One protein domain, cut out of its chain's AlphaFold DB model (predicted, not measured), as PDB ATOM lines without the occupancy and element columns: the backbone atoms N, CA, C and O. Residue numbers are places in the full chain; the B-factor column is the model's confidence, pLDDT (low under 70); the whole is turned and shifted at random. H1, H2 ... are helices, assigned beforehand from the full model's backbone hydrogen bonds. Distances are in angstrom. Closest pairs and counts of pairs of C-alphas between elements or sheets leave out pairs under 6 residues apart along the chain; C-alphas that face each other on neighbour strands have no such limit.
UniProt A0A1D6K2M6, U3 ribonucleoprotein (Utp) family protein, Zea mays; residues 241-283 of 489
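AT A GLANCE: This is residues 241 to 283 of the 489 residues of the protein "U3 ribonucleoprotein (Utp) family protein" of Zea mays (UniProt A0A1D6K2M6). The longest helix, H2, lies in an open, extended run of four short helices with no core: H3 follows it after a single residue, turned at a steep tilt of 51 degrees, small H4 lies at the far end, and H1 stands off at the other end across an uncoiled link, residues 249 to 254. Contacts are few. The printed part has 43 residues with four named helices, in the order H1, H2, H3, H4, and no named strand; the class is all helix. It is only just extended, close to loose, with a radius of gyration of the C-alphas of 14.0 A, and only just flat, spanning 42 by 25 by 14 A.

IN THESE COORDINATES: H2, residues 255 to 265, runs 14.9 A from C-alpha 255 at (-48.424, 40.718, 41.176) to C-alpha 265. H3, residues 267 to 274, measures 9.8 A. H4, residues 278 to 281, measures 4.7 A and ends with C-alpha 281 at (-20.118, 39.457, 57.074). H1, residues 243 to 248, measures 8.6 A and begins with C-alpha 243 at (-33.062, 33.894, 25.312).

HOW THE PARTS SIT: H2 and H3 are close but not clearly touching, with the closest C-alphas, Thr 264 and Ile 270, 7.2 A apart. They run the same way at a steep tilt of 51 degrees. H3 and H4 only just touch, only at the corner, with 3 pairs of C-alphas within 8 A; the closest, Ala 272 and Lys 279, are 7.5 A apart. H1 is apart from H2, H3 and H4, and H2 is apart from H4. Every O i to N i+4 pair is within hydrogen-bond range in H1, H2 and H3; H4 is too short for one.

THE WHOLE: The C-alphas farthest apart, Asn 241 and Glu 282, are 42.9 A apart. The printed part has no cut and no long link. Mean pLDDT of the printed part is 75.9; residues 241, 267 and 272 to 283 are under 70.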
ATOM      1  N   ASN A 241     -34.264  36.468  18.640       64.38
ATOM      2  CA  ASN A 241     -34.270  37.032  19.976       64.38
ATOM      3  C   ASN A 241     -33.708  35.930  20.859       64.38
ATOM      4  O   ASN A 241     -34.427  35.031  21.292       64.38
ATOM      5  N   THR A 242     -32.389  35.937  21.037       78.62
ATOM      6  CA  THR A 242     -31.713  34.982  21.899       78.62
ATOM      7  C   THR A 242     -32.410  35.038  23.249       78.62
ATOM      8  O   THR A 242     -32.939  36.080  23.645       78.62
ATOM      9  N   VAL A 243     -32.425  33.929  23.985       83.44
ATOM     10  CA  VAL A 243     -33.062  33.894  25.312       83.44
ATOM     11  C   VAL A 243     -32.543  35.039  26.202       83.44
ATOM     12  O   VAL A 243     -33.295  35.598  26.994       83.44
ATOM     13  N   ALA A 244     -31.295  35.474  25.988       79.19
ATOM     14  CA  ALA A 244     -30.704  36.661  26.601       79.19
ATOM     15  C   ALA A 244     -31.387  37.988  26.207       79.19
ATOM     16  O   ALA A 244     -31.655  38.807  27.085       79.19
ATOM     17  N   ALA A 245     -31.701  38.203  24.926       80.94
ATOM     18  CA  ALA A 245     -32.455  39.376  24.474       80.94
ATOM     19  C   ALA A 245     -33.868  39.393  25.083       80.94
ATOM     20  O   ALA A 245     -34.282  40.405  25.647       80.94
ATOM     21  N   ILE A 246     -34.548  38.242  25.098       81.38
ATOM     22  CA  ILE A 246     -35.877  38.090  25.715       81.38
ATOM     23  C   ILE A 246     -35.820  38.386  27.223       81.38
ATOM     24  O   ILE A 246     -36.684  39.084  27.751       81.38
ATOM     25  N   ALA A 247     -34.790  37.897  27.919       82.06
ATOM     26  CA  ALA A 247     -34.596  38.160  29.344       82.06
ATOM     27  C   ALA A 247     -34.282  39.638  29.631       82.06
ATOM     28  O   ALA A 247     -34.730  40.171  30.645       82.06
ATOM     29  N   SER A 248     -33.549  40.317  28.742       80.50
ATOM     30  CA  SER A 248     -33.226  41.742  28.896       80.50
ATOM     31  C   SER A 248     -34.445  42.655  28.739       80.50
ATOM     32  O   SER A 248     -34.543  43.686  29.401       80.50
ATOM     33  N   GLU A 249     -35.407  42.251  27.909       82.00
ATOM     34  CA  GLU A 249     -36.655  42.980  27.675       82.00
ATOM     35  C   GLU A 249     -37.771  42.595  28.665       82.00
ATOM     36  O   GLU A 249     -38.895  43.105  28.573       82.00
ATOM     37  N   PHE A 250     -37.488  41.706  29.625       85.06
ATOM     38  CA  PHE A 250     -38.484  41.201  30.563       85.06
ATOM     39  C   PHE A 250     -39.037  42.314  31.466       85.06
ATOM     40  O   PHE A 250     -38.316  42.966  32.222       85.06
ATOM     41  N   LYS A 251     -40.362  42.499  31.418       86.25
ATOM     42  CA  LYS A 251     -41.115  43.410  32.288       86.25
ATOM     43  C   LYS A 251     -42.050  42.592  33.186       86.25
ATOM     44  O   LYS A 251     -42.898  41.892  32.632       86.25
ATOM     45  N   PRO A 252     -41.951  42.705  34.525       90.06
ATOM     46  CA  PRO A 252     -42.857  42.040  35.463       90.06
ATOM     47  C   PRO A 252     -44.325  42.364  35.159       90.06
ATOM     48  O   PRO A 252     -44.709  43.537  35.144       90.06
ATOM     49  N   ARG A 253     -45.154  41.344  34.914       88.38
ATOM     50  CA  ARG A 253     -46.591  41.520  34.622       88.38
ATOM     51  C   ARG A 253     -47.460  41.102  35.800       88.38
ATOM     52  O   ARG A 253     -48.438  41.791  36.098       88.38
ATOM     53  N   THR A 254     -47.113  40.008  36.474       94.00
ATOM     54  CA  THR A 254     -47.926  39.460  37.570       94.00
ATOM     55  C   THR A 254     -47.639  40.151  38.903       94.00
ATOM     56  O   THR A 254     -46.549  40.668  39.128       94.00
ATOM     57  N   GLU A 255     -48.607  40.151  39.826       90.62
ATOM     58  CA  GLU A 255     -48.424  40.718  41.176       90.62
ATOM     59  C   GLU A 255     -47.276  40.043  41.944       90.62
ATOM     60  O   GLU A 255     -46.592  40.673  42.746       90.62
ATOM     61  N   PHE A 256     -47.033  38.761  41.672       91.56
ATOM     62  CA  PHE A 256     -45.906  38.018  42.224       91.56
ATOM     63  C   PHE A 256     -44.570  38.471  41.624       91.56
ATOM     64  O   PHE A 256     -43.645  38.787  42.368       91.56
ATOM     65  N   GLU A 257     -44.480  38.583  40.296       89.62
ATOM     66  CA  GLU A 257     -43.279  39.086  39.619       89.62
ATOM     67  C   GLU A 257     -42.964  40.530  40.007       89.62
ATOM     68  O   GLU A 257     -41.796  40.867  40.168       89.62
ATOM     69  N   LYS A 258     -43.982  41.381  40.189       91.44
ATOM     70  CA  LYS A 258     -43.802  42.758  40.668       91.44
ATOM     71  C   LYS A 258     -43.200  42.783  42.070       91.44
ATOM     72  O   LYS A 258     -42.245  43.517  42.282       91.44
ATOM     73  N   LYS A 259     -43.692  41.945  42.991       90.19
ATOM     74  CA  LYS A 259     -43.131  41.816  44.348       90.19
ATOM     75  C   LYS A 259     -41.701  41.284  44.330       90.19
ATOM     76  O   LYS A 259     -40.856  41.787  45.060       90.19
ATOM     77  N   ILE A 260     -41.402  40.296  43.485       88.06
ATOM     78  CA  ILE A 260     -40.028  39.800  43.320       88.06
ATOM     79  C   ILE A 260     -39.135  40.890  42.743       88.06
ATOM     80  O   ILE A 260     -38.032  41.094  43.243       88.06
ATOM     81  N   ALA A 261     -39.593  41.605  41.719       85.94
ATOM     82  CA  ALA A 261     -38.848  42.706  41.135       85.94
ATOM     83  C   ALA A 261     -38.610  43.812  42.165       85.94
ATOM     84  O   ALA A 261     -37.489  44.284  42.257       85.94
ATOM     85  N   GLU A 262     -39.599  44.161  42.987       88.19
ATOM     86  CA  GLU A 262     -39.472  45.138  44.073       88.19
ATOM     87  C   GLU A 262     -38.448  44.698  45.127       88.19
ATOM     88  O   GLU A 262     -37.578  45.481  45.499       88.19
ATOM     89  N   ILE A 263     -38.475  43.429  45.547       86.44
ATOM     90  CA  ILE A 263     -37.478  42.866  46.470       86.44
ATOM     91  C   ILE A 263     -36.085  42.910  45.827       86.44
ATOM     92  O   ILE A 263     -35.136  43.416  46.417       86.44
ATOM     93  N   THR A 264     -35.953  42.442  44.589       82.62
ATOM     94  CA  THR A 264     -34.658  42.353  43.892       82.62
ATOM     95  C   THR A 264     -34.104  43.736  43.533       82.62
ATOM     96  O   THR A 264     -32.891  43.925  43.483       82.62
ATOM     97  N   GLN A 265     -34.986  44.712  43.299       78.12
ATOM     98  CA  GLN A 265     -34.647  46.106  43.014       78.12
ATOM     99  C   GLN A 265     -34.542  46.976  44.269       78.12
ATOM    100  O   GLN A 265     -34.152  48.141  44.161       78.12
ATOM    101  N   SER A 266     -34.884  46.443  45.446       84.31
ATOM    102  CA  SER A 266     -34.770  47.182  46.697       84.31
ATOM    103  C   SER A 266     -33.334  47.667  46.876       84.31
ATOM    104  O   SER A 266     -32.365  46.942  46.617       84.31
ATOM    105  N   THR A 267     -33.194  48.925  47.292       69.56
ATOM    106  CA  THR A 267     -31.884  49.558  47.455       69.56
ATOM    107  C   THR A 267     -31.046  48.794  48.460       69.56
ATOM    108  O   THR A 267     -29.865  48.642  48.229       69.56
ATOM    109  N   GLU A 268     -31.648  48.200  49.488       73.50
ATOM    110  CA  GLU A 268     -30.944  47.370  50.467       73.50
ATOM    111  C   GLU A 268     -30.296  46.128  49.842       73.50
ATOM    112  O   GLU A 268     -29.154  45.819  50.165       73.50
ATOM    113  N   ILE A 269     -30.977  45.434  48.923       71.44
ATOM    114  CA  ILE A 269     -30.443  44.230  48.266       71.44
ATOM    115  C   ILE A 269     -29.442  44.609  47.171       71.44
ATOM    116  O   ILE A 269     -28.380  43.992  47.060       71.44
ATOM    117  N   ILE A 270     -29.731  45.659  46.400       73.50
ATOM    118  CA  ILE A 270     -28.813  46.200  45.392       73.50
ATOM    119  C   ILE A 270     -27.538  46.750  46.050       73.50
ATOM    120  O   ILE A 270     -26.443  46.516  45.545       73.50
ATOM    121  N   GLU A 271     -27.659  47.482  47.155       71.56
ATOM    122  CA  GLU A 271     -26.544  48.047  47.918       71.56
ATOM    123  C   GLU A 271     -25.807  46.963  48.700       71.56
ATOM    124  O   GLU A 271     -24.586  47.005  48.732       71.56
ATOM    125  N   ALA A 272     -26.480  45.938  49.233       64.50
ATOM    126  CA  ALA A 272     -25.804  44.771  49.810       64.50
ATOM    127  C   ALA A 272     -25.004  43.977  48.760       64.50
ATOM    128  O   ALA A 272     -23.948  43.432  49.078       64.50
ATOM    129  N   HIS A 273     -25.460  43.944  47.502       63.25
ATOM    130  CA  HIS A 273     -24.703  43.367  46.386       63.25
ATOM    131  C   HIS A 273     -23.577  44.277  45.861       63.25
ATOM    132  O   HIS A 273     -22.589  43.759  45.336       63.25
ATOM    133  N   LYS A 274     -23.722  45.608  45.949       65.69
ATOM    134  CA  LYS A 274     -22.781  46.598  45.381       65.69
ATOM    135  C   LYS A 274     -21.742  47.141  46.368       65.69
ATOM    136  O   LYS A 274     -20.636  47.442  45.936       65.69
ATOM    137  N   ASN A 275     -22.085  47.287  47.646       61.25
ATOM    138  CA  ASN A 275     -21.302  48.006  48.663       61.25
ATOM    139  C   ASN A 275     -20.525  47.066  49.599       61.25
ATOM    140  O   ASN A 275     -20.183  47.458  50.710       61.25
ATOM    141  N   ASP A 276     -20.235  45.850  49.132       58.28
ATOM    142  CA  ASP A 276     -19.666  44.742  49.896       58.28
ATOM    143  C   ASP A 276     -20.640  44.179  50.938       58.28
ATOM    144  O   ASP A 276     -21.283  44.899  51.701       58.28
ATOM    145  N   GLY A 277     -20.736  42.850  51.001       56.47
ATOM    146  CA  GLY A 277     -21.557  42.103  51.955       56.47
ATOM    147  C   GLY A 277     -21.119  42.263  53.416       56.47
ATOM    148  O   GLY A 277     -21.180  41.300  54.160       56.47
ATOM    149  N   ALA A 278     -20.665  43.440  53.854       55.19
ATOM    150  CA  ALA A 278     -20.192  43.764  55.197       55.19
ATOM    151  C   ALA A 278     -21.273  43.538  56.268       55.19
ATOM    152  O   ALA A 278     -21.000  42.953  57.309       55.19
ATOM    153  N   LYS A 279     -22.532  43.887  55.975       56.72
ATOM    154  CA  LYS A 279     -23.670  43.596  56.868       56.72
ATOM    155  C   LYS A 279     -24.054  42.104  56.884       56.72
ATOM    156  O   LYS A 279     -24.655  41.635  57.843       56.72
ATOM    157  N   ILE A 280     -23.667  41.354  55.846       55.19
ATOM    158  CA  ILE A 280     -23.768  39.885  55.771       55.19
ATOM    159  C   ILE A 280     -22.570  39.233  56.500       55.19
ATOM    160  O   ILE A 280     -22.735  38.226  57.175       55.19
ATOM    161  N   LEU A 281     -21.386  39.853  56.445       53.75
ATOM    162  CA  LEU A 281     -20.118  39.457  57.074       53.75
ATOM    163  C   LEU A 281     -20.086  39.690  58.591       53.75
ATOM    164  O   LEU A 281     -19.453  38.927  59.302       53.75
ATOM    165  N   GLU A 282     -20.760  40.712  59.119       56.53
ATOM    166  CA  GLU A 282     -20.873  40.903  60.576       56.53
ATOM    167  C   GLU A 282     -21.769  39.838  61.233       56.53
ATOM    168  O   GLU A 282     -21.606  39.526  62.413       56.53
ATOM    169  N   LEU A 283     -22.682  39.238  60.458       54.25
ATOM    170  CA  LEU A 283     -23.501  38.096  60.875       54.25
ATOM    171  C   LEU A 283     -22.842  36.743  60.549       54.25
ATOM    172  O   LEU A 283     -23.074  35.767  61.264       54.25
TER     173      LEU A 283